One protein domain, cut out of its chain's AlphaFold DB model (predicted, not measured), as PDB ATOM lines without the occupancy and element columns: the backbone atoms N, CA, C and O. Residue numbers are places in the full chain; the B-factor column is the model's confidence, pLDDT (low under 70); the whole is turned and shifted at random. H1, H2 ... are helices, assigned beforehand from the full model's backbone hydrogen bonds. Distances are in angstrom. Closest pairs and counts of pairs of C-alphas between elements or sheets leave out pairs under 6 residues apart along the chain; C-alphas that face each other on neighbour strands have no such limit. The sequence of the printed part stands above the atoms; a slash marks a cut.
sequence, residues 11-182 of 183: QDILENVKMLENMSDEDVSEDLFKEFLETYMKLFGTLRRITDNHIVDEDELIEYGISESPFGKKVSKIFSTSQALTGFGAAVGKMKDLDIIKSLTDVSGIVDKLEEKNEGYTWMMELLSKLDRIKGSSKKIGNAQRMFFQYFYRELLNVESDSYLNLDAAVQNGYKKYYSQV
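What this domain is: This is residues 11 to 182 of the 183 residues of an uncharacterized protein of Lachnospiraceae bacterium (UniProt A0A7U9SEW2). Helix H8 makes the core, with H5 packed on one side of it and H9 on the other, and H7 joins H8 and H9 in a triangle. The long helix H2 runs along the longest axis with the shorter H6 side by side with it; H1 sits beside H5 towards one end, H3 lies at the far end, and residues 23 to 28 stick out. The printed part has 172 residues, with nine named helices, H1 to H9 in order along the chain, and no named strand; the class is all helix. It is compact, with a radius of gyration of the C-alphas of 15.7 A and spans of 52 by 38 by 27 A.

Where its parts are: Find C-alpha 11 at (-19.968, -45.572, -28.774), where H1 begins; it runs to residue 19. H2, residues 26 to 50, starts at (-26.506, -59.298, -25.862) and covers 36.9 A. Next come H3, residues 58 to 63, and H4, residues 75 to 78. H5, residues 82 to 97, measures 22.2 A, and H6 holds residues 104 to 111. H7, residues 122 to 137, is 23.0 A long, and H8, residues 141 to 157, is 24.2 A. H9, residues 167 to 179, covers 18.1 A and ends with C-alpha 179 at (-13.949, -29.615, -5.234).

How they stand to each other: Start at H2, a hub that touches four helices. With residues 29 to 36 alone it touches H1, about perpendicular at 76 degrees; the closest C-alphas, of Val 17 and Phe 33, are 5.9 A apart. H2 touches H6 with residues 35 to 46 alone, at a shallow tilt of 3 degrees, the same way; look at C-alphas 39 and 108, the closest, 5.5 A apart. With residues 44 to 48 alone it touches H4, closest at C-alphas 48 and 75, 5.8 A apart. H2 and H5 only just touch, with 3 pairs of C-alphas within 8 A, Tyr 40 and Leu 85 being closest at 7.7 A. H8 is the other hub. It touches H5 at a steep tilt of 47 degrees, the same way, with the closest C-alphas, 87 and 150, 4.1 A apart. It touches H9, also at 47 degrees but opposite ways, with C-alphas 152 and 174 closest at 4.3 A. H7 and H8 form a helical hairpin at 31 degrees, closest at C-alphas 135 and 141, 5.5 A apart. H3 touches no helix but is near H7. Every O i to N i+4 pair is within hydrogen-bond range in H1, H3 and H5 to H9; H2 has 19 of 21, and H4 is too short for such a pair.

The domain as a whole: The two C-alphas farthest apart, of Asp 25 and Asp 59, are 52.3 A apart. The printed part has no cut, and H3 to H4 is the one long link. Mean pLDDT of the printed part is 90.1; residues 11 to 30 are under 70.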
ATOM      1  N   GLN A  11     -20.963 -44.763 -29.472       60.72
ATOM      2  CA  GLN A  11     -19.968 -45.572 -28.774       60.72
ATOM      3  C   GLN A  11     -19.750 -45.106 -27.323       60.72
ATOM      4  O   GLN A  11     -19.770 -45.936 -26.417       60.72
ATOM      5  N   ASP A  12     -19.654 -43.792 -27.089       61.62
ATOM      6  CA  ASP A  12     -19.514 -43.217 -25.743       61.62
ATOM      7  C   ASP A  12     -20.746 -43.517 -24.876       61.62
ATOM      8  O   ASP A  12     -20.635 -43.774 -23.678       61.62
ATOM      9  N   ILE A  13     -21.944 -43.485 -25.472       64.44
ATOM     10  CA  ILE A  13     -23.188 -43.816 -24.763       64.44
ATOM     11  C   ILE A  13     -23.203 -45.304 -24.401       64.44
ATOM     12  O   ILE A  13     -23.485 -45.645 -23.254       64.44
ATOM     13  N   LEU A  14     -22.851 -46.175 -25.351       63.19
ATOM     14  CA  LEU A  14     -22.775 -47.621 -25.139       63.19
ATOM     15  C   LEU A  14     -21.774 -47.989 -24.039       63.19
ATOM     16  O   LEU A  14     -22.061 -48.887 -23.255       63.19
ATOM     17  N   GLU A  15     -20.635 -47.304 -23.932       64.12
ATOM     18  CA  GLU A  15     -19.690 -47.535 -22.832       64.12
ATOM     19  C   GLU A  15     -20.289 -47.198 -21.461       64.12
ATOM     20  O   GLU A  15     -20.117 -47.977 -20.524       64.12
ATOM     21  N   ASN A  16     -21.041 -46.097 -21.328       63.53
ATOM     22  CA  ASN A  16     -21.703 -45.779 -20.054       63.53
ATOM     23  C   ASN A  16     -22.784 -46.800 -19.699       63.53
ATOM     24  O   ASN A  16     -22.922 -47.142 -18.529       63.53
ATOM     25  N   VAL A  17     -23.540 -47.282 -20.688       62.50
ATOM     26  CA  VAL A  17     -24.568 -48.306 -20.461       62.50
ATOM     27  C   VAL A  17     -23.929 -49.638 -20.079       62.50
ATOM     28  O   VAL A  17     -24.367 -50.258 -19.119       62.50
ATOM     29  N   LYS A  18     -22.820 -50.027 -20.720       58.59
ATOM     30  CA  LYS A  18     -22.048 -51.218 -20.331       58.59
ATOM     31  C   LYS A  18     -21.514 -51.140 -18.900       58.59
ATOM     32  O   LYS A  18     -21.443 -52.163 -18.237       58.59
ATOM     33  N   MET A  19     -21.178 -49.951 -18.388       57.84
ATOM     34  CA  MET A  19     -20.802 -49.789 -16.972       57.84
ATOM     35  C   MET A  19     -21.972 -50.028 -15.999       57.84
ATOM     36  O   MET A  19     -21.721 -50.291 -14.827       57.84
ATOM     37  N   LEU A  20     -23.233 -49.949 -16.448       54.81
ATOM     38  CA  LEU A  20     -24.419 -50.287 -15.643       54.81
ATOM     39  C   LEU A  20     -24.648 -51.811 -15.535       54.81
ATOM     40  O   LEU A  20     -25.474 -52.251 -14.723       54.81
ATOM     41  N   GLU A  21     -23.926 -52.606 -16.332       58.28
ATOM     42  CA  GLU A  21     -24.014 -54.065 -16.411       58.28
ATOM     43  C   GLU A  21     -22.711 -54.733 -15.961       58.28
ATOM     44  O   GLU A  21     -21.742 -54.849 -16.710       58.28
ATOM     45  N   ASN A  22     -22.707 -55.285 -14.749       49.28
ATOM     46  CA  ASN A  22     -21.817 -56.400 -14.448       49.28
ATOM     47  C   ASN A  22     -22.454 -57.698 -14.991       49.28
ATOM     48  O   ASN A  22     -23.197 -58.362 -14.279       49.28
ATOM     49  N   MET A  23     -22.094 -58.041 -16.236       40.91
ATOM     50  CA  MET A  23     -22.206 -59.346 -16.926       40.91
ATOM     51  C   MET A  23     -23.549 -59.822 -17.545       40.91
ATOM     52  O   MET A  23     -24.605 -59.790 -16.925       40.91
ATOM     53  N   SER A  24     -23.354 -60.424 -18.738       43.12
ATOM     54  CA  SER A  24     -24.101 -61.440 -19.526       43.12
ATOM     55  C   SER A  24     -25.344 -61.072 -20.364       43.12
ATOM     56  O   SER A  24     -26.392 -60.736 -19.830       43.12
ATOM     57  N   ASP A  25     -25.181 -61.343 -21.670       42.78
ATOM     58  CA  ASP A  25     -26.138 -61.562 -22.770       42.78
ATOM     59  C   ASP A  25     -26.659 -60.349 -23.573       42.78
ATOM     60  O   ASP A  25     -27.256 -59.406 -23.065       42.78
ATOM     61  N   GLU A  26     -26.399 -60.399 -24.888       46.56
ATOM     62  CA  GLU A  26     -26.506 -59.298 -25.862       46.56
ATOM     63  C   GLU A  26     -27.917 -58.683 -25.991       46.56
ATOM     64  O   GLU A  26     -28.012 -57.499 -26.317       46.56
ATOM     65  N   ASP A  27     -28.984 -59.415 -25.646       47.91
ATOM     66  CA  ASP A  27     -30.375 -58.923 -25.666       47.91
ATOM     67  C   ASP A  27     -30.710 -57.986 -24.486       47.91
ATOM     68  O   ASP A  27     -31.535 -57.085 -24.626       47.91
ATOM     69  N   VAL A  28     -30.033 -58.122 -23.339       53.28
ATOM     70  CA  VAL A  28     -30.230 -57.231 -22.173       53.28
ATOM     71  C   VAL A  28     -29.683 -55.827 -22.467       53.28
ATOM     72  O   VAL A  28     -30.232 -54.820 -22.016       53.28
ATOM     73  N   SER A  29     -28.653 -55.752 -23.315       62.47
ATOM     74  CA  SER A  29     -27.919 -54.518 -23.586       62.47
ATOM     75  C   SER A  29     -28.704 -53.490 -24.409       62.47
ATOM     76  O   SER A  29     -28.532 -52.286 -24.202       62.47
ATOM     77  N   GLU A  30     -29.573 -53.929 -25.330       68.06
ATOM     78  CA  GLU A  30     -30.380 -53.018 -26.153       68.06
ATOM     79  C   GLU A  30     -31.549 -52.437 -25.351       68.06
ATOM     80  O   GLU A  30     -31.759 -51.219 -25.369       68.06
ATOM     81  N   ASP A  31     -32.247 -53.277 -24.581       77.56
ATOM     82  CA  ASP A  31     -33.338 -52.834 -23.712       77.56
ATOM     83  C   ASP A  31     -32.824 -51.912 -22.601       77.56
ATOM     84  O   ASP A  31     -33.376 -50.827 -22.400       77.56
ATOM     85  N   LEU A  32     -31.704 -52.246 -21.951       78.94
ATOM     86  CA  LEU A  32     -31.121 -51.376 -20.931       78.94
ATOM     87  C   LEU A  32     -30.631 -50.044 -21.514       78.94
ATOM     88  O   LEU A  32     -30.781 -48.988 -20.892       78.94
ATOM     89  N   PHE A  33     -30.055 -50.061 -22.719       80.19
ATOM     90  CA  PHE A  33     -29.643 -48.839 -23.409       80.19
ATOM     91  C   PHE A  33     -30.834 -47.927 -23.692       80.19
ATOM     92  O   PHE A  33     -30.767 -46.711 -23.469       80.19
ATOM     93  N   LYS A  34     -31.934 -48.514 -24.161       86.56
ATOM     94  CA  LYS A  34     -33.183 -47.801 -24.393       86.56
ATOM     95  C   LYS A  34     -33.737 -47.226 -23.090       86.56
ATOM     96  O   LYS A  34     -33.990 -46.024 -23.043       86.56
ATOM     97  N   GLU A  35     -33.839 -48.023 -22.029       89.31
ATOM     98  CA  GLU A  35     -34.301 -47.562 -20.712       89.31
ATOM     99  C   GLU A  35     -33.439 -46.417 -20.166       89.31
ATOM    100  O   GLU A  35     -33.953 -45.449 -19.593       89.31
ATOM    101  N   PHE A  36     -32.121 -46.495 -20.359       89.50
ATOM    102  CA  PHE A  36     -31.186 -45.460 -19.930       89.50
ATOM    103  C   PHE A  36     -31.467 -44.139 -20.643       89.50
ATOM    104  O   PHE A  36     -31.600 -43.094 -19.997       89.50
ATOM    105  N   LEU A  37     -31.596 -44.184 -21.972       89.50
ATOM    106  CA  LEU A  37     -31.910 -43.007 -22.771       89.50
ATOM    107  C   LEU A  37     -33.296 -42.454 -22.450       89.50
ATOM    108  O   LEU A  37     -33.430 -41.243 -22.305       89.50
ATOM    109  N   GLU A  38     -34.312 -43.300 -22.300       94.00
ATOM    110  CA  GLU A  38     -35.667 -42.874 -21.940       94.00
ATOM    111  C   GLU A  38     -35.686 -42.175 -20.576       94.00
ATOM    112  O   GLU A  38     -36.258 -41.092 -20.439       94.00
ATOM    113  N   THR A  39     -34.976 -42.726 -19.590       95.62
ATOM    114  CA  THR A  39     -34.847 -42.127 -18.255       95.62
ATOM    115  C   THR A  39     -34.116 -40.786 -18.315       95.62
ATOM    116  O   THR A  39     -34.563 -39.802 -17.719       95.62
ATOM    117  N   TYR A  40     -33.022 -40.699 -19.077       95.38
ATOM    118  CA  TYR A  40     -32.287 -39.447 -19.243       95.38
ATOM    119  C   TYR A  40     -33.101 -38.388 -19.994       95.38
ATOM    120  O   TYR A  40     -33.131 -37.223 -19.599       95.38
ATOM    121  N   MET A  41     -33.816 -38.782 -21.047       94.56
ATOM    122  CA  MET A  41     -34.703 -37.901 -21.808       94.56
ATOM    123  C   MET A  41     -35.871 -37.403 -20.959       94.56
ATOM    124  O   MET A  41     -36.278 -36.245 -21.092       94.56
ATOM    125  N   LYS A  42     -36.379 -38.234 -20.045       97.19
ATOM    126  CA  LYS A  42     -37.376 -37.829 -19.055       97.19
ATOM    127  C   LYS A  42     -36.820 -36.778 -18.096       97.19
ATOM    128  O   LYS A  42     -37.459 -35.740 -17.914       97.19
ATOM    129  N   LEU A  43     -35.622 -36.988 -17.539       97.56
ATOM    130  CA  LEU A  43     -34.940 -35.988 -16.705       97.56
ATOM    131  C   LEU A  43     -34.744 -34.681 -17.478       97.56
ATOM    132  O   LEU A  43     -35.150 -33.618 -17.018       97.56
ATOM    133  N   PHE A  44     -34.208 -34.764 -18.692       94.50
ATOM    134  CA  PHE A  44     -34.015 -33.629 -19.589       94.50
ATOM    135  C   PHE A  44     -35.309 -32.846 -19.847       94.50
ATOM    136  O   PHE A  44     -35.324 -31.618 -19.751       94.50
ATOM    137  N   GLY A  45     -36.403 -33.542 -20.167       96.19
ATOM    138  CA  GLY A  45     -37.711 -32.926 -20.388       96.19
ATOM    139  C   GLY A  45     -38.239 -32.224 -19.139       96.19
ATOM    140  O   GLY A  45     -38.773 -31.124 -19.243       96.19
ATOM    141  N   THR A  46     -38.025 -32.825 -17.971       98.31
ATOM    142  CA  THR A  46     -38.424 -32.286 -16.662       98.31
ATOM    143  C   THR A  46     -37.644 -31.022 -16.319       98.31
ATOM    144  O   THR A  46     -38.244 -29.987 -16.049       98.31
ATOM    145  N   LEU A  47     -36.316 -31.035 -16.464       98.31
ATOM    146  CA  LEU A  47     -35.491 -29.840 -16.256       98.31
ATOM    147  C   LEU A  47     -35.891 -28.697 -17.200       98.31
ATOM    148  O   LEU A  47     -35.928 -27.546 -16.782       98.31
ATOM    149  N   ARG A  48     -36.238 -29.001 -18.460       96.94
ATOM    150  CA  ARG A  48     -36.719 -27.988 -19.413       96.94
ATOM    151  C   ARG A  48     -38.039 -27.350 -18.988       96.94
ATOM    152  O   ARG A  48     -38.222 -26.168 -19.262       96.94
ATOM    153  N   ARG A  49     -38.951 -28.125 -18.392       97.50
ATOM    154  CA  ARG A  49     -40.237 -27.617 -17.890       97.50
ATOM    155  C   ARG A  49     -40.044 -26.777 -16.632       97.50
ATOM    156  O   ARG A  49     -40.580 -25.681 -16.584       97.50
ATOM    157  N   ILE A  50     -39.205 -27.226 -15.695       98.38
ATOM    158  CA  ILE A  50     -38.859 -26.474 -14.473       98.38
ATOM    159  C   ILE A  50     -38.313 -25.081 -14.812       98.38
ATOM    160  O   ILE A  50     -38.712 -24.097 -14.197       98.38
ATOM    161  N   THR A  51     -37.442 -24.980 -15.821       97.62
ATOM    162  CA  THR A  51     -36.882 -23.689 -16.249       97.62
ATOM    163  C   THR A  51     -37.765 -22.926 -17.234       97.62
ATOM    164  O   THR A  51     -37.294 -21.942 -17.786       97.62
ATOM    165  N   ASP A  52     -38.948 -23.427 -17.592       96.62
ATOM    166  CA  ASP A  52     -39.780 -22.905 -18.688       96.62
ATOM    167  C   ASP A  52     -38.992 -22.610 -19.988       96.62
ATOM    168  O   ASP A  52     -39.128 -21.584 -20.646       96.62
ATOM    169  N   ASN A  53     -38.085 -23.522 -20.359       92.62
ATOM    170  CA  ASN A  53     -37.169 -23.368 -21.498       92.62
ATOM    171  C   ASN A  53     -36.322 -22.078 -21.512       92.62
ATOM    172  O   ASN A  53     -35.896 -21.667 -22.597       92.62
ATOM    173  N   HIS A  54     -36.033 -21.499 -20.341       97.62
ATOM    174  CA  HIS A  54     -35.224 -20.288 -20.198       97.62
ATOM    175  C   HIS A  54     -33.959 -20.308 -21.062       97.62
ATOM    176  O   HIS A  54     -33.260 -21.329 -21.175       97.62
ATOM    177  N   ILE A  55     -33.676 -19.161 -21.677       97.62
ATOM    178  CA  ILE A  55     -32.482 -18.926 -22.482       97.62
ATOM    179  C   ILE A  55     -31.693 -17.822 -21.802       97.62
ATOM    180  O   ILE A  55     -32.158 -16.694 -21.741       97.62
ATOM    181  N   VAL A  56     -30.489 -18.172 -21.369       97.25
ATOM    182  CA  VAL A  56     -29.579 -17.266 -20.678       97.25
ATOM    183  C   VAL A  56     -29.163 -16.127 -21.602       97.25
ATOM    184  O   VAL A  56     -28.639 -16.378 -22.701       97.25
ATOM    185  N   ASP A  57     -29.371 -14.900 -21.143       96.62
ATOM    186  CA  ASP A  57     -28.942 -13.681 -21.827       96.62
ATOM    187  C   ASP A  57     -27.581 -13.168 -21.321       96.62
ATOM    188  O   ASP A  57     -26.878 -13.839 -20.570       96.62
ATOM    189  N   GLU A  58     -27.125 -12.032 -21.847       95.94
ATOM    190  CA  GLU A  58     -25.811 -11.473 -21.505       95.94
ATOM    191  C   GLU A  58     -25.791 -10.798 -20.130       95.94
ATOM    192  O   GLU A  58     -24.782 -10.902 -19.429       95.94
ATOM    193  N   ASP A  59     -26.895 -10.174 -19.716       97.00
ATOM    194  CA  ASP A  59     -26.998  -9.492 -18.425       97.00
ATOM    195  C   ASP A  59     -26.925 -10.515 -17.283       97.00
ATOM    196  O   ASP A  59     -26.187 -10.329 -16.314       97.00
ATOM    197  N   GLU A  60     -27.590 -11.660 -17.449       97.44
ATOM    198  CA  GLU A  60     -27.536 -12.781 -16.512       97.44
ATOM    199  C   GLU A  60     -26.133 -13.401 -16.413       97.44
ATOM    200  O   GLU A  60     -25.688 -13.790 -15.329       97.44
ATOM    201  N   LEU A  61     -25.394 -13.496 -17.526       97.31
ATOM    202  CA  LEU A  61     -24.004 -13.968 -17.488       97.31
ATOM    203  C   LEU A  61     -23.120 -13.016 -16.681       97.31
ATOM    204  O   LEU A  61     -22.301 -13.476 -15.883       97.31
ATOM    205  N   ILE A  62     -23.305 -11.705 -16.863       96.50
ATOM    206  CA  ILE A  62     -22.575 -10.675 -16.120       96.50
ATOM    207  C   ILE A  62     -22.915 -10.754 -14.627       96.50
ATOM    208  O   ILE A  62     -21.998 -10.786 -13.804       96.50
ATOM    209  N   GLU A  63     -24.200 -10.843 -14.275       96.44
ATOM    210  CA  GLU A  63     -24.671 -10.923 -12.886       96.44
ATOM    211  C   GLU A  63     -24.059 -12.116 -12.138       96.44
ATOM    212  O   GLU A  63     -23.566 -11.974 -11.017       96.44
ATOM    213  N   TYR A  64     -24.014 -13.285 -12.780       96.56
ATOM    214  CA  TYR A  64     -23.470 -14.508 -12.184       96.56
ATOM    215  C   TYR A  64     -21.946 -14.656 -12.347       96.56
ATOM    216  O   TYR A  64     -21.367 -15.658 -11.897       96.56
ATOM    217  N   GLY A  65     -21.282 -13.682 -12.980       95.50
ATOM    218  CA  GLY A  65     -19.841 -13.693 -13.232       95.50
ATOM    219  C   GLY A  65     -19.387 -14.862 -14.111       95.50
ATOM    220  O   GLY A  65     -18.338 -15.455 -13.853       95.50
ATOM    221  N   ILE A  66     -20.198 -15.234 -15.100       97.06
ATOM    222  CA  ILE A  66     -19.955 -16.338 -16.032       97.06
ATOM    223  C   ILE A  66     -19.296 -15.782 -17.298       97.06
ATOM    224  O   ILE A  66     -19.724 -14.759 -17.827       97.06
ATOM    225  N   SER A  67     -18.266 -16.462 -17.818       93.88
ATOM    226  CA  SER A  67     -17.623 -16.041 -19.071       93.88
ATOM    227  C   SER A  67     -18.596 -15.969 -20.264       93.88
ATOM    228  O   SER A  67     -19.566 -16.723 -20.341       93.88
ATOM    229  N   GLU A  68     -18.287 -15.121 -21.258       88.00
ATOM    230  CA  GLU A  68     -19.104 -14.900 -22.474       88.00
ATOM    231  C   GLU A  68     -19.390 -16.182 -23.287       88.00
ATOM    232  O   GLU A  68     -20.303 -16.236 -24.113       88.00
ATOM    233  N   SER A  69     -18.615 -17.245 -23.042       90.94
ATOM    234  CA  SER A  69     -18.793 -18.572 -23.628       90.94
ATOM    235  C   SER A  69     -19.171 -19.586 -22.534       90.94
ATOM    236  O   SER A  69     -18.325 -20.406 -22.134       90.94
ATOM    237  N   PRO A  70     -20.426 -19.537 -22.032       95.00
ATOM    238  CA  PRO A  70     -20.913 -20.463 -21.019       95.00
ATOM    239  C   PRO A  70     -21.016 -21.879 -21.586       95.00
ATOM    240  O   PRO A  70     -21.132 -22.084 -22.797       95.00
ATOM    241  N   PHE A  71     -21.047 -22.874 -20.696       96.12
ATOM    242  CA  PHE A  71     -21.164 -24.287 -21.072       96.12
ATOM    243  C   PHE A  71     -22.385 -24.578 -21.968       96.12
ATOM    244  O   PHE A  71     -22.316 -25.398 -22.881       96.12
ATOM    245  N   GLY A  72     -23.493 -23.867 -21.749       95.31
ATOM    246  CA  GLY A  72     -24.637 -23.829 -22.653       95.31
ATOM    247  C   GLY A  72     -25.679 -22.818 -22.179       95.31
ATOM    248  O   GLY A  72     -25.934 -22.717 -20.990       95.31
ATOM    249  N   LYS A  73     -26.314 -22.085 -23.102       96.00
ATOM    250  CA  LYS A  73     -27.269 -21.007 -22.763       96.00
ATOM    251  C   LYS A  73     -28.687 -21.475 -22.400       96.00
ATOM    252  O   LYS A  73     -29.580 -20.658 -22.274       96.00
ATOM    253  N   LYS A  74     -28.947 -22.781 -22.324       94.56
ATOM    254  CA  LYS A  74     -30.254 -23.342 -21.936       94.56
ATOM    255  C   LYS A  74     -30.112 -24.802 -21.554       94.56
ATOM    256  O   LYS A  74     -29.193 -25.464 -22.046       94.56
ATOM    257  N   VAL A  75     -31.073 -25.339 -20.797       96.25
ATOM    258  CA  VAL A  75     -31.122 -26.764 -20.405       96.25
ATOM    259  C   VAL A  75     -30.860 -27.676 -21.601       96.25
ATOM    260  O   VAL A  75     -30.025 -28.577 -21.533       96.25
ATOM    261  N   SER A  76     -31.493 -27.386 -22.743       89.81
ATOM    262  CA  SER A  76     -31.367 -28.236 -23.926       89.81
ATOM    263  C   SER A  76     -29.950 -28.310 -24.501       89.81
ATOM    264  O   SER A  76     -29.648 -29.248 -25.224       89.81
ATOM    265  N   LYS A  77     -29.112 -27.301 -24.244       92.75
ATOM    266  CA  LYS A  77     -27.716 -27.241 -24.693       92.75
ATOM    267  C   LYS A  77     -26.756 -27.799 -23.651       92.75
ATOM    268  O   LYS A  77     -25.771 -28.407 -24.039       92.75
ATOM    269  N   ILE A  78     -27.051 -27.622 -22.365       96.25
ATOM    270  CA  ILE A  78     -26.238 -28.142 -21.256       96.25
ATOM    271  C   ILE A  78     -26.352 -29.669 -21.201       96.25
ATOM    272  O   ILE A  78     -25.356 -30.389 -21.240       96.25
ATOM    273  N   PHE A  79     -27.582 -30.175 -21.162       95.50
ATOM    274  CA  PHE A  79     -27.851 -31.586 -20.902       95.50
ATOM    275  C   PHE A  79     -27.834 -32.453 -22.170       95.50
ATOM    276  O   PHE A  79     -27.920 -33.669 -22.080       95.50
ATOM    277  N   SER A  80     -27.637 -31.877 -23.360       87.94
ATOM    278  CA  SER A  80     -27.332 -32.658 -24.569       87.94
ATOM    279  C   SER A  80     -25.838 -32.975 -24.727       87.94
ATOM    280  O   SER A  80     -25.435 -33.487 -25.767       87.94
ATOM    281  N   THR A  81     -24.991 -32.583 -23.771       89.38
ATOM    282  CA  THR A  81     -23.532 -32.766 -23.855       89.38
ATOM    283  C   THR A  81     -23.096 -34.153 -23.392       89.38
ATOM    284  O   THR A  81     -23.736 -34.773 -22.539       89.38
ATOM    285  N   SER A  82     -21.963 -34.635 -23.915       87.56
ATOM    286  CA  SER A  82     -21.401 -35.928 -23.510       87.56
ATOM    287  C   SER A  82     -21.026 -35.943 -22.033       87.56
ATOM    288  O   SER A  82     -21.240 -36.946 -21.362       87.56
ATOM    289  N   GLN A  83     -20.531 -34.831 -21.486       93.12
ATOM    290  CA  GLN A  83     -20.182 -34.688 -20.073       93.12
ATOM    291  C   GLN A  83     -21.405 -34.874 -19.165       93.12
ATOM    292  O   GLN A  83     -21.312 -35.606 -18.180       93.12
ATOM    293  N   ALA A  84     -22.543 -34.261 -19.508       95.25
ATOM    294  CA  ALA A  84     -23.779 -34.401 -18.741       95.25
ATOM    295  C   ALA A  84     -24.342 -35.829 -18.823       95.25
ATOM    296  O   ALA A  84     -24.720 -36.391 -17.798       95.25
ATOM    297  N   LEU A  85     -24.336 -36.444 -20.009       90.81
ATOM    298  CA  LEU A  85     -24.846 -37.804 -20.198       90.81
ATOM    299  C   LEU A  85     -23.972 -38.863 -19.509       90.81
ATOM    300  O   LEU A  85     -24.466 -39.714 -18.772       90.81
ATOM    301  N   THR A  86     -22.654 -38.792 -19.711       86.12
ATOM    302  CA  THR A  86     -21.687 -39.713 -19.085       86.12
ATOM    303  C   THR A  86     -21.662 -39.552 -17.562       86.12
ATOM    304  O   THR A  86     -21.566 -40.539 -16.837       86.12
ATOM    305  N   GLY A  87     -21.815 -38.321 -17.055       93.81
ATOM    306  CA  GLY A  87     -21.969 -38.060 -15.623       93.81
ATOM    307  C   GLY A  87     -23.233 -38.702 -15.043       93.81
ATOM    308  O   GLY A  87     -23.180 -39.261 -13.949       93.81
ATOM    309  N   PHE A  88     -24.346 -38.686 -15.784       96.44
ATOM    310  CA  PHE A  88     -25.588 -39.349 -15.380       96.44
ATOM    311  C   PHE A  88     -25.421 -40.870 -15.314       96.44
ATOM    312  O   PHE A  88     -25.742 -41.467 -14.288       96.44
ATOM    313  N   GLY A  89     -24.831 -41.484 -16.346       88.31
ATOM    314  CA  GLY A  89     -24.513 -42.918 -16.346       88.31
ATOM    315  C   GLY A  89     -23.650 -43.329 -15.154       88.31
ATOM    316  O   GLY A  89     -24.009 -44.243 -14.414       88.31
ATOM    317  N   ALA A  90     -22.576 -42.585 -14.885       87.88
ATOM    318  CA  ALA A  90     -21.707 -42.836 -13.737       87.88
ATOM    319  C   ALA A  90     -22.415 -42.649 -12.379       87.88
ATOM    320  O   ALA A  90     -22.048 -43.291 -11.394       87.88
ATOM    321  N   ALA A  91     -23.405 -41.755 -12.289       94.94
ATOM    322  CA  ALA A  91     -24.180 -41.542 -11.071       94.94
ATOM    323  C   ALA A  91     -25.156 -42.694 -10.818       94.94
ATOM    324  O   ALA A  91     -25.159 -43.253  -9.724       94.94
ATOM    325  N   VAL A  92     -25.941 -43.065 -11.831       93.19
ATOM    326  CA  VAL A  92     -26.901 -44.174 -11.766       93.19
ATOM    327  C   VAL A  92     -26.185 -45.490 -11.494       93.19
ATOM    328  O   VAL A  92     -26.575 -46.199 -10.571       93.19
ATOM    329  N   GLY A  93     -25.095 -45.782 -12.213       86.75
ATOM    330  CA  GLY A  93     -24.292 -46.984 -11.978       86.75
ATOM    331  C   GLY A  93     -23.784 -47.046 -10.547       86.75
ATOM    332  O   GLY A  93     -23.989 -48.037  -9.857       86.75
ATOM    333  N   LYS A  94     -23.255 -45.926 -10.037       89.81
ATOM    334  CA  LYS A  94     -22.793 -45.871  -8.650       89.81
ATOM    335  C   LYS A  94     -23.918 -46.046  -7.629       89.81
ATOM    336  O   LYS A  94     -23.668 -46.609  -6.570       89.81
ATOM    337  N   MET A  95     -25.119 -45.533  -7.894       93.62
ATOM    338  CA  MET A  95     -26.272 -45.725  -7.005       93.62
ATOM    339  C   MET A  95     -26.772 -47.173  -7.034       93.62
ATOM    340  O   MET A  95     -27.141 -47.689  -5.985       93.62
ATOM    341  N   LYS A  96     -26.726 -47.833  -8.197       88.81
ATOM    342  CA  LYS A  96     -27.030 -49.262  -8.340       88.81
ATOM    343  C   LYS A  96     -26.020 -50.124  -7.579       88.81
ATOM    344  O   LYS A  96     -26.423 -50.965  -6.793       88.81
ATOM    345  N   ASP A  97     -24.721 -49.848  -7.720       86.81
ATOM    346  CA  ASP A  97     -23.649 -50.550  -6.989       86.81
ATOM    347  C   ASP A  97     -23.756 -50.419  -5.460       86.81
ATOM    348  O   ASP A  97     -23.202 -51.230  -4.722       86.81
ATOM    349  N   LEU A  98     -24.390 -49.346  -4.980       90.50
ATOM    350  CA  LEU A  98     -24.598 -49.066  -3.558       90.50
ATOM    351  C   LEU A  98     -25.973 -49.540  -3.055       90.50
ATOM    352  O   LEU A  98     -26.331 -49.200  -1.933       90.50
ATOM    353  N   ASP A  99     -26.743 -50.266  -3.873       92.50
ATOM    354  CA  ASP A  99     -28.114 -50.714  -3.581       92.50
ATOM    355  C   ASP A  99     -29.100 -49.578  -3.219       92.50
ATOM    356  O   ASP A  99     -30.155 -49.811  -2.625       92.50
ATOM    357  N   ILE A 100     -28.796 -48.334  -3.615       93.75
ATOM    358  CA  ILE A 100     -29.667 -47.160  -3.411       93.75
ATOM    359  C   ILE A 100     -30.862 -47.212  -4.370       93.75
ATOM    360  O   ILE A 100     -31.979 -46.834  -4.016       93.75
ATOM    361  N   ILE A 101     -30.621 -47.670  -5.599       92.38
ATOM    362  CA  ILE A 101     -31.644 -47.938  -6.613       92.38
ATOM    363  C   ILE A 101     -31.502 -49.383  -7.084       92.38
ATOM    364  O   ILE A 101     -30.394 -49.914  -7.144       92.38
ATOM    365  N   LYS A 102     -32.611 -50.006  -7.470       90.06
ATOM    366  CA  LYS A 102     -32.629 -51.357  -8.044       90.06
ATOM    367  C   LYS A 102     -32.648 -51.314  -9.567       90.06
ATOM    368  O   LYS A 102     -32.076 -52.193 -10.209       90.06
ATOM    369  N   SER A 103     -33.287 -50.299 -10.149       89.88
ATOM    370  CA  SER A 103     -33.400 -50.145 -11.603       89.88
ATOM    371  C   SER A 103     -33.474 -48.683 -12.059       89.88
ATOM    372  O   SER A 103     -33.617 -47.752 -11.265       89.88
ATOM    373  N   LEU A 104     -33.410 -48.475 -13.376       89.56
ATOM    374  CA  LEU A 104     -33.667 -47.175 -14.002       89.56
ATOM    375  C   LEU A 104     -35.120 -46.710 -13.813       89.56
ATOM    376  O   LEU A 104     -35.379 -45.507 -13.766       89.56
ATOM    377  N   THR A 105     -36.062 -47.639 -13.625       91.44
ATOM    378  CA  THR A 105     -37.457 -47.318 -13.291       91.44
ATOM    379  C   THR A 105     -37.562 -46.564 -11.967       91.44
ATOM    380  O   THR A 105     -38.339 -45.614 -11.880       91.44
ATOM    381  N   ASP A 106     -36.745 -46.915 -10.966       92.75
ATOM    382  CA  ASP A 106     -36.706 -46.183  -9.693       92.75
ATOM    383  C   ASP A 106     -36.303 -44.723  -9.928       92.75
ATOM    384  O   ASP A 106     -36.973 -43.802  -9.464       92.75
ATOM    385  N   VAL A 107     -35.259 -44.501 -10.735       95.62
ATOM    386  CA  VAL A 107     -34.801 -43.156 -11.116       95.62
ATOM    387  C   VAL A 107     -35.897 -42.401 -11.865       95.62
ATOM    388  O   VAL A 107     -36.158 -41.238 -11.567       95.62
ATOM    389  N   SER A 108     -36.584 -43.062 -12.797       94.31
ATOM    390  CA  SER A 108     -37.710 -42.485 -13.531       94.31
ATOM    391  C   SER A 108     -38.827 -42.006 -12.591       94.31
ATOM    392  O   SER A 108     -39.346 -40.908 -12.792       94.31
ATOM    393  N   GLY A 109     -39.158 -42.774 -11.546       95.12
ATOM    394  CA  GLY A 109     -40.149 -42.387 -10.534       95.12
ATOM    395  C   GLY A 109     -39.676 -41.281  -9.580       95.12
ATOM    396  O   GLY A 109     -40.491 -40.541  -9.032       95.12
ATOM    397  N   ILE A 110     -38.363 -41.131  -9.388       96.31
ATOM    398  CA  ILE A 110     -37.774 -39.994  -8.663       96.31
ATOM    399  C   ILE A 110     -37.899 -38.718  -9.503       96.31
ATOM    400  O   ILE A 110     -38.312 -37.683  -8.985       96.31
ATOM    401  N   VAL A 111     -37.600 -38.798 -10.804       96.88
ATOM    402  CA  VAL A 111     -37.680 -37.661 -11.734       96.88
ATOM    403  C   VAL A 111     -39.085 -37.058 -11.790       96.88
ATOM    404  O   VAL A 111     -39.196 -35.836 -11.841       96.88
ATOM    405  N   ASP A 112     -40.142 -37.875 -11.710       95.06
ATOM    406  CA  ASP A 112     -41.537 -37.394 -11.694       95.06
ATOM    407  C   ASP A 112     -41.822 -36.383 -10.575       95.06
ATOM    408  O   ASP A 112     -42.681 -35.522 -10.724       95.06
ATOM    409  N   LYS A 113     -41.071 -36.452  -9.473       96.81
ATOM    410  CA  LYS A 113     -41.274 -35.614  -8.286       96.81
ATOM    411  C   LYS A 113     -40.462 -34.320  -8.312       96.81
ATOM    412  O   LYS A 113     -40.560 -33.522  -7.384       96.81
ATOM    413  N   LEU A 114     -39.614 -34.107  -9.324       96.75
ATOM    414  CA  LEU A 114     -38.754 -32.918  -9.377       96.75
ATOM    415  C   LEU A 114     -39.566 -31.631  -9.555       96.75
ATOM    416  O   LEU A 114     -39.253 -30.631  -8.915       96.75
ATOM    417  N   GLU A 115     -40.616 -31.657 -10.373       92.50
ATOM    418  CA  GLU A 115     -41.481 -30.486 -10.602       92.50
ATOM    419  C   GLU A 115     -42.287 -30.082  -9.364       92.50
ATOM    420  O   GLU A 115     -42.688 -28.931  -9.244       92.50
ATOM    421  N   GLU A 116     -42.475 -30.987  -8.403       93.44
ATOM    422  CA  GLU A 116     -43.190 -30.684  -7.158       93.44
ATOM    423  C   GLU A 116     -42.378 -29.786  -6.211       93.44
ATOM    424  O   GLU A 116     -42.940 -29.178  -5.301       93.44
ATOM    425  N   LYS A 117     -41.049 -29.738  -6.378       91.25
ATOM    426  CA  LYS A 117     -40.122 -29.090  -5.433       91.25
ATOM    427  C   LYS A 117     -39.244 -28.007  -6.042       91.25
ATOM    428  O   LYS A 117     -38.478 -27.387  -5.308       91.25
ATOM    429  N   ASN A 118     -39.295 -27.818  -7.355       97.56
ATOM    430  CA  ASN A 118     -38.389 -26.917  -8.053       97.56
ATOM    431  C   ASN A 118     -39.148 -26.091  -9.081       97.56
ATOM    432  O   ASN A 118     -39.950 -26.620  -9.847       97.56
ATOM    433  N   GLU A 119     -38.808 -24.811  -9.146       95.75
ATOM    434  CA  GLU A 119     -39.325 -23.865 -10.125       95.75
ATOM    435  C   GLU A 119     -38.221 -22.898 -10.556       95.75
ATOM    436  O   GLU A 119     -37.261 -22.650  -9.824       95.75
ATOM    437  N   GLY A 120     -38.354 -22.352 -11.763       96.94
ATOM    438  CA  GLY A 120     -37.433 -21.353 -12.280       96.94
ATOM    439  C   GLY A 120     -36.057 -21.908 -12.653       96.94
ATOM    440  O   GLY A 120     -35.837 -23.111 -12.825       96.94
ATOM    441  N   TYR A 121     -35.118 -20.985 -12.858       97.06
ATOM    442  CA  TYR A 121     -33.845 -21.261 -13.523       97.06
ATOM    443  C   TYR A 121     -32.604 -20.878 -12.702       97.06
ATOM    444  O   TYR A 121     -31.485 -21.044 -13.187       97.06
ATOM    445  N   THR A 122     -32.761 -20.419 -11.458       97.62
ATOM    446  CA  THR A 122     -31.639 -20.019 -10.587       97.62
ATOM    447  C   THR A 122     -30.616 -21.142 -10.406       97.62
ATOM    448  O   THR A 122     -29.420 -20.926 -10.615       97.62
ATOM    449  N   TRP A 123     -31.073 -22.374 -10.156       98.38
ATOM    450  CA  TRP A 123     -30.201 -23.550 -10.070       98.38
ATOM    451  C   TRP A 123     -29.358 -23.753 -11.341       98.38
ATOM    452  O   TRP A 123     -28.208 -24.190 -11.271       98.38
ATOM    453  N   MET A 124     -29.913 -23.430 -12.517       98.38
ATOM    454  CA  MET A 124     -29.227 -23.563 -13.802       98.38
ATOM    455  C   MET A 124     -28.107 -22.527 -13.915       98.38
ATOM    456  O   MET A 124     -27.016 -22.864 -14.377       98.38
ATOM    457  N   MET A 125     -28.343 -21.296 -13.453       98.44
ATOM    458  CA  MET A 125     -27.326 -20.242 -13.418       98.44
ATOM    459  C   MET A 125     -26.193 -20.581 -12.448       98.44
ATOM    460  O   MET A 125     -25.016 -20.485 -12.804       98.44
ATOM    461  N   GLU A 126     -26.528 -21.101 -11.267       98.50
ATOM    462  CA  GLU A 126     -25.536 -21.605 -10.316       98.50
ATOM    463  C   GLU A 126     -24.700 -22.743 -10.912       98.50
ATOM    464  O   GLU A 126     -23.470 -22.736 -10.800       98.50
ATOM    465  N   LEU A 127     -25.342 -23.692 -11.602       98.75
ATOM    466  CA  LEU A 127     -24.671 -24.796 -12.286       98.75
ATOM    467  C   LEU A 127     -23.699 -24.286 -13.358       98.75
ATOM    468  O   LEU A 127     -22.560 -24.760 -13.427       98.75
ATOM    469  N   LEU A 128     -24.108 -23.301 -14.161       98.56
ATOM    470  CA  LEU A 128     -23.254 -22.684 -15.176       98.56
ATOM    471  C   LEU A 128     -22.058 -21.957 -14.556       98.56
ATOM    472  O   LEU A 128     -20.936 -22.145 -15.027       98.56
ATOM    473  N   SER A 129     -22.264 -21.220 -13.463       98.31
ATOM    474  CA  SER A 129     -21.177 -20.585 -12.711       98.31
ATOM    475  C   SER A 129     -20.163 -21.615 -12.203       98.31
ATOM    476  O   SER A 129     -18.950 -21.417 -12.319       98.31
ATOM    477  N   LYS A 130     -20.616 -22.775 -11.701       98.25
ATOM    478  CA  LYS A 130     -19.697 -23.842 -11.263       98.25
ATOM    479  C   LYS A 130     -18.929 -24.454 -12.437       98.25
ATOM    480  O   LYS A 130     -17.724 -24.679 -12.321       98.25
ATOM    481  N   LEU A 131     -19.591 -24.693 -13.567       98.31
ATOM    482  CA  LEU A 131     -18.952 -25.222 -14.778       98.31
ATOM    483  C   LEU A 131     -17.910 -24.260 -15.358       98.31
ATOM    484  O   LEU A 131     -16.867 -24.718 -15.828       98.31
ATOM    485  N   ASP A 132     -18.158 -22.953 -15.296       97.62
ATOM    486  CA  ASP A 132     -17.208 -21.932 -15.744       97.62
ATOM    487  C   ASP A 132     -15.963 -21.890 -14.846       97.62
ATOM    488  O   ASP A 132     -14.831 -21.901 -15.334       97.62
ATOM    489  N   ARG A 133     -16.144 -22.009 -13.523       96.75
ATOM    490  CA  ARG A 133     -15.019 -22.169 -12.585       96.75
ATOM    491  C   ARG A 133     -14.188 -23.413 -12.899       96.75
ATOM    492  O   ARG A 133     -12.964 -23.332 -12.940       96.75
ATOM    493  N   ILE A 134     -14.837 -24.551 -13.169       96.88
ATOM    494  CA  ILE A 134     -14.154 -25.803 -13.547       96.88
ATOM    495  C   ILE A 134     -13.360 -25.634 -14.846       96.88
ATOM    496  O   ILE A 134     -12.232 -26.121 -14.950       96.88
ATOM    497  N   LYS A 135     -13.941 -24.949 -15.837       95.44
ATOM    498  CA  LYS A 135     -13.281 -24.629 -17.110       95.44
ATOM    499  C   LYS A 135     -12.009 -23.809 -16.880       95.44
ATOM    500  O   LYS A 135     -11.003 -24.090 -17.523       95.44
ATOM    501  N   GLY A 136     -12.038 -22.850 -15.951       93.19
ATOM    502  CA  GLY A 136     -10.890 -22.005 -15.614       93.19
ATOM    503  C   GLY A 136      -9.797 -22.691 -14.784       93.19
ATOM    504  O   GLY A 136      -8.631 -22.321 -14.904       93.19
ATOM    505  N   SER A 137     -10.135 -23.686 -13.956       91.50
ATOM    506  CA  SER A 137      -9.188 -24.290 -13.001       91.50
ATOM    507  C   SER A 137      -8.657 -25.678 -13.387       91.50
ATOM    508  O   SER A 137      -7.668 -26.134 -12.812       91.50
ATOM    509  N   SER A 138      -9.292 -26.388 -14.327       90.75
ATOM    510  CA  SER A 138      -8.973 -27.792 -14.622       90.75
ATOM    511  C   SER A 138      -8.021 -27.980 -15.807       90.75
ATOM    512  O   SER A 138      -8.250 -27.469 -16.899       90.75
ATOM    513  N   LYS A 139      -7.010 -28.850 -15.644       88.81
ATOM    514  CA  LYS A 139      -6.119 -29.286 -16.742       88.81
ATOM    515  C   LYS A 139      -6.830 -30.153 -17.791       88.81
ATOM    516  O   LYS A 139      -6.419 -30.185 -18.946       88.81
ATOM    517  N   LYS A 140      -7.865 -30.900 -17.385       92.38
ATOM    518  CA  LYS A 140      -8.673 -31.780 -18.248       92.38
ATOM    519  C   LYS A 140     -10.148 -31.445 -18.047       92.38
ATOM    520  O   LYS A 140     -10.858 -32.128 -17.309       92.38
ATOM    521  N   ILE A 141     -10.585 -30.369 -18.696       92.38
ATOM    522  CA  ILE A 141     -11.896 -29.736 -18.484       92.38
ATOM    523  C   ILE A 141     -13.047 -30.743 -18.619       92.38
ATOM    524  O   ILE A 141     -13.852 -30.866 -17.700       92.38
ATOM    525  N   GLY A 142     -13.080 -31.532 -19.700       89.88
ATOM    526  CA  GLY A 142     -14.156 -32.504 -19.935       89.88
ATOM    527  C   GLY A 142     -14.290 -33.560 -18.831       89.88
ATOM    528  O   GLY A 142     -15.404 -33.852 -18.396       89.88
ATOM    529  N   ASN A 143     -13.171 -34.078 -18.313       90.19
ATOM    530  CA  ASN A 143     -13.184 -35.060 -17.222       90.19
ATOM    531  C   ASN A 143     -13.693 -34.440 -15.917       90.19
ATOM    532  O   ASN A 143     -14.470 -35.061 -15.197       90.19
ATOM    533  N   ALA A 144     -13.270 -33.211 -15.623       95.44
ATOM    534  CA  ALA A 144     -13.706 -32.503 -14.428       95.44
ATOM    535  C   ALA A 144     -15.204 -32.164 -14.473       95.44
ATOM    536  O   ALA A 144     -15.907 -32.361 -13.486       95.44
ATOM    537  N   GLN A 145     -15.711 -31.733 -15.629       96.81
ATOM    538  CA  GLN A 145     -17.139 -31.486 -15.831       96.81
ATOM    539  C   GLN A 145     -17.960 -32.771 -15.680       96.81
ATOM    540  O   GLN A 145     -18.963 -32.763 -14.974       96.81
ATOM    541  N   ARG A 146     -17.509 -33.895 -16.265       95.69
ATOM    542  CA  ARG A 146     -18.149 -35.214 -16.089       95.69
ATOM    543  C   ARG A 146     -18.234 -35.614 -14.614       95.69
ATOM    544  O   ARG A 146     -19.284 -36.060 -14.163       95.69
ATOM    545  N   MET A 147     -17.149 -35.425 -13.862       95.81
ATOM    546  CA  MET A 147     -17.110 -35.712 -12.425       95.81
ATOM    547  C   MET A 147     -18.072 -34.818 -11.634       95.81
ATOM    548  O   MET A 147     -18.786 -35.306 -10.762       95.81
ATOM    549  N   PHE A 148     -18.134 -33.521 -11.946       98.50
ATOM    550  CA  PHE A 148     -19.106 -32.625 -11.324       98.50
ATOM    551  C   PHE A 148     -20.547 -33.056 -11.620       98.50
ATOM    552  O   PHE A 148     -21.333 -33.184 -10.684       98.50
ATOM    553  N   PHE A 149     -20.878 -33.365 -12.877       98.56
ATOM    554  CA  PHE A 149     -22.202 -33.876 -13.236       98.56
ATOM    555  C   PHE A 149     -22.544 -35.164 -12.482       98.56
ATOM    556  O   PHE A 149     -23.647 -35.279 -11.956       98.56
ATOM    557  N   GLN A 150     -21.600 -36.100 -12.351       97.44
ATOM    558  CA  GLN A 150     -21.805 -37.310 -11.553       97.44
ATOM    559  C   GLN A 150     -22.202 -36.981 -10.106       97.44
ATOM    560  O   GLN A 150     -23.153 -37.563  -9.583       97.44
ATOM    561  N   TYR A 151     -21.502 -36.052  -9.449       98.44
ATOM    562  CA  TYR A 151     -21.854 -35.648  -8.086       98.44
ATOM    563  C   TYR A 151     -23.186 -34.906  -8.020       98.44
ATOM    564  O   TYR A 151     -23.981 -35.208  -7.137       98.44
ATOM    565  N   PHE A 152     -23.462 -34.006  -8.965       98.75
ATOM    566  CA  PHE A 152     -24.746 -33.317  -9.072       98.75
ATOM    567  C   PHE A 152     -25.921 -34.304  -9.157       98.75
ATOM    568  O   PHE A 152     -26.858 -34.209  -8.368       98.75
ATOM    569  N   TYR A 153     -25.864 -35.303 -10.043       98.62
ATOM    570  CA  TYR A 153     -26.952 -36.277 -10.162       98.62
ATOM    571  C   TYR A 153     -27.088 -37.166  -8.928       98.62
ATOM    572  O   TYR A 153     -28.207 -37.476  -8.533       98.62
ATOM    573  N   ARG A 154     -25.975 -37.561  -8.294       97.81
ATOM    574  CA  ARG A 154     -26.030 -38.324  -7.037       97.81
ATOM    575  C   ARG A 154     -26.674 -37.515  -5.919       97.81
ATOM    576  O   ARG A 154     -27.458 -38.073  -5.168       97.81
ATOM    577  N   GLU A 155     -26.367 -36.226  -5.819       98.31
ATOM    578  CA  GLU A 155     -27.015 -35.349  -4.847       98.31
ATOM    579  C   GLU A 155     -28.515 -35.211  -5.107       98.31
ATOM    580  O   GLU A 155     -29.301 -35.251  -4.164       98.31
ATOM    581  N   LEU A 156     -28.896 -35.066  -6.376       98.56
ATOM    582  CA  LEU A 156     -30.273 -34.814  -6.779       98.56
ATOM    583  C   LEU A 156     -31.172 -36.050  -6.637       98.56
ATOM    584  O   LEU A 156     -32.328 -35.929  -6.235       98.56
ATOM    585  N   LEU A 157     -30.657 -37.224  -7.013       97.88
ATOM    586  CA  LEU A 157     -31.456 -38.434  -7.227       97.88
ATOM    587  C   LEU A 157     -31.331 -39.461  -6.096       97.88
ATOM    588  O   LEU A 157     -32.175 -40.345  -6.004       97.88
ATOM    589  N   ASN A 158     -30.321 -39.368  -5.229       96.56
ATOM    590  CA  ASN A 158     -30.205 -40.271  -4.086       96.56
ATOM    591  C   ASN A 158     -31.173 -39.850  -2.973       96.56
ATOM    592  O   ASN A 158     -31.044 -38.753  -2.440       96.56
ATOM    593  N   VAL A 159     -32.086 -40.738  -2.575       95.06
ATOM    594  CA  VAL A 159     -33.047 -40.492  -1.484       95.06
ATOM    595  C   VAL A 159     -32.382 -40.246  -0.125       95.06
ATOM    596  O   VAL A 159     -32.957 -39.583   0.732       95.06
ATOM    597  N   GLU A 160     -31.161 -40.742   0.063       94.50
ATOM    598  CA  GLU A 160     -30.369 -40.553   1.283       94.50
ATOM    599  C   GLU A 160     -29.546 -39.254   1.268       94.50
ATOM    600  O   GLU A 160     -28.855 -38.944   2.234       94.50
ATOM    601  N   SER A 161     -29.560 -38.510   0.160       95.88
ATOM    602  CA  SER A 161     -28.862 -37.231   0.036       95.88
ATOM    603  C   SER A 161     -29.636 -36.112   0.730       95.88
ATOM    604  O   SER A 161     -30.839 -35.961   0.520       95.88
ATOM    605  N   ASP A 162     -28.923 -35.231   1.433       94.94
ATOM    606  CA  ASP A 162     -29.492 -33.987   1.975       94.94
ATOM    607  C   ASP A 162     -30.036 -33.055   0.873       94.94
ATOM    608  O   ASP A 162     -30.824 -32.149   1.140       94.94
ATOM    609  N   SER A 163     -29.621 -33.275  -0.378       98.12
ATOM    610  CA  SER A 163     -30.044 -32.509  -1.554       98.12
ATOM    611  C   SER A 163     -31.174 -33.179  -2.348       98.12
ATOM    612  O   SER A 163     -31.497 -32.722  -3.445       98.12
ATOM    613  N   TYR A 164     -31.754 -34.275  -1.844       98.00
ATOM    614  CA  TYR A 164     -32.713 -35.091  -2.590       98.00
ATOM    615  C   TYR A 164     -33.882 -34.263  -3.149       98.00
ATOM    616  O   TYR A 164     -34.633 -33.623  -2.404       98.00
ATOM    617  N   LEU A 165     -34.056 -34.319  -4.476       98.00
ATOM    618  CA  LEU A 165     -35.050 -33.571  -5.256       98.00
ATOM    619  C   LEU A 165     -34.942 -32.037  -5.172       98.00
ATOM    620  O   LEU A 165     -35.881 -31.357  -5.576       98.00
ATOM    621  N   ASN A 166     -33.839 -31.476  -4.677       98.44
ATOM    622  CA  ASN A 166     -33.615 -30.032  -4.625       98.44
ATOM    623  C   ASN A 166     -32.459 -29.654  -5.563       98.44
ATOM    624  O   ASN A 166     -31.300 -29.982  -5.297       98.44
ATOM    625  N   LEU A 167     -32.772 -28.983  -6.675       98.62
ATOM    626  CA  LEU A 167     -31.803 -28.667  -7.726       98.62
ATOM    627  C   LEU A 167     -30.715 -27.709  -7.245       98.62
ATOM    628  O   LEU A 167     -29.535 -27.982  -7.469       98.62
ATOM    629  N   ASP A 168     -31.079 -26.636  -6.546       98.25
ATOM    630  CA  ASP A 168     -30.114 -25.675  -6.007       98.25
ATOM    631  C   ASP A 168     -29.148 -26.344  -5.025       98.25
ATOM    632  O   ASP A 168     -27.925 -26.246  -5.177       98.25
ATOM    633  N   ALA A 169     -29.675 -27.096  -4.054       98.50
ATOM    634  CA  ALA A 169     -28.862 -27.826  -3.087       98.50
ATOM    635  C   ALA A 169     -27.949 -28.846  -3.780       98.50
ATOM    636  O   ALA A 169     -26.761 -28.925  -3.455       98.50
ATOM    637  N   ALA A 170     -28.464 -29.567  -4.781       98.69
ATOM    638  CA  ALA A 170     -27.696 -30.560  -5.520       98.69
ATOM    639  C   ALA A 170     -26.543 -29.938  -6.314       98.69
ATOM    640  O   ALA A 170     -25.447 -30.504  -6.351       98.69
ATOM    641  N   VAL A 171     -26.741 -28.753  -6.899       98.69
ATOM    642  CA  VAL A 171     -25.667 -27.996  -7.558       98.69
ATOM    643  C   VAL A 171     -24.585 -27.613  -6.551       98.69
ATOM    644  O   VAL A 171     -23.400 -27.875  -6.788       98.69
ATOM    645  N   GLN A 172     -24.967 -27.031  -5.409       98.50
ATOM    646  CA  GLN A 172     -23.997 -26.571  -4.412       98.50
ATOM    647  C   GLN A 172     -23.222 -27.735  -3.787       98.50
ATOM    648  O   GLN A 172     -21.990 -27.708  -3.726       98.50
ATOM    649  N   ASN A 173     -23.920 -28.773  -3.328       98.50
ATOM    650  CA  ASN A 173     -23.299 -29.909  -2.654       98.50
ATOM    651  C   ASN A 173     -22.544 -30.810  -3.636       98.50
ATOM    652  O   ASN A 173     -21.452 -31.285  -3.312       98.50
ATOM    653  N   GLY A 174     -23.035 -30.950  -4.871       98.25
ATOM    654  CA  GLY A 174     -22.329 -31.647  -5.940       98.25
ATOM    655  C   GLY A 174     -20.997 -30.971  -6.268       98.25
ATOM    656  O   GLY A 174     -19.970 -31.641  -6.397       98.25
ATOM    657  N   TYR A 175     -20.976 -29.636  -6.310       98.31
ATOM    658  CA  TYR A 175     -19.746 -28.880  -6.532       98.31
ATOM    659  C   TYR A 175     -18.774 -28.974  -5.353       98.31
ATOM    660  O   TYR A 175     -17.581 -29.162  -5.576       98.31
ATOM    661  N   LYS A 176     -19.259 -28.916  -4.104       97.81
ATOM    662  CA  LYS A 176     -18.417 -29.135  -2.912       97.81
ATOM    663  C   LYS A 176     -17.733 -30.503  -2.952       97.81
ATOM    664  O   LYS A 176     -16.531 -30.584  -2.708       97.81
ATOM    665  N   LYS A 177     -18.478 -31.560  -3.302       96.94
ATOM    666  CA  LYS A 177     -17.938 -32.920  -3.458       96.94
ATOM    667  C   LYS A 177     -16.926 -33.009  -4.591       96.94
ATOM    668  O   LYS A 177     -15.880 -33.611  -4.403       96.94
ATOM    669  N   TYR A 178     -17.195 -32.392  -5.742       97.00
ATOM    670  CA  TYR A 178     -16.201 -32.285  -6.813       97.00
ATOM    671  C   TYR A 178     -14.920 -31.600  -6.314       97.00
ATOM    672  O   TYR A 178     -13.826 -32.136  -6.479       97.00
ATOM    673  N   TYR A 179     -15.065 -30.442  -5.669       94.00
ATOM    674  CA  TYR A 179     -13.949 -29.615  -5.234       94.00
ATOM    675  C   TYR A 179     -13.061 -30.343  -4.217       94.00
ATOM    676  O   TYR A 179     -11.842 -30.311  -4.343       94.00
ATOM    677  N   SER A 180     -13.646 -31.101  -3.283       94.56
ATOM    678  CA  SER A 180     -12.884 -31.882  -2.299       94.56
ATOM    679  C   SER A 180     -12.042 -33.018  -2.897       94.56
ATOM    680  O   SER A 180     -11.237 -33.596  -2.181       94.56
ATOM    681  N   GLN A 181     -12.266 -33.399  -4.160       89.69
ATOM    682  CA  GLN A 181     -11.498 -34.449  -4.846       89.69
ATOM    683  C   GLN A 181     -10.356 -33.896  -5.703       89.69
ATOM    684  O   GLN A 181      -9.546 -34.670  -6.210       89.69
ATOM    685  N   VAL A 182     -10.330 -32.582  -5.940       84.75
ATOM    686  CA  VAL A 182      -9.378 -31.935  -6.860       84.75
ATOM    687  C   VAL A 182      -8.428 -30.956  -6.166       84.75
ATOM    688  O   VAL A 182      -7.599 -30.351  -6.850       84.75
TER     689      VAL A 182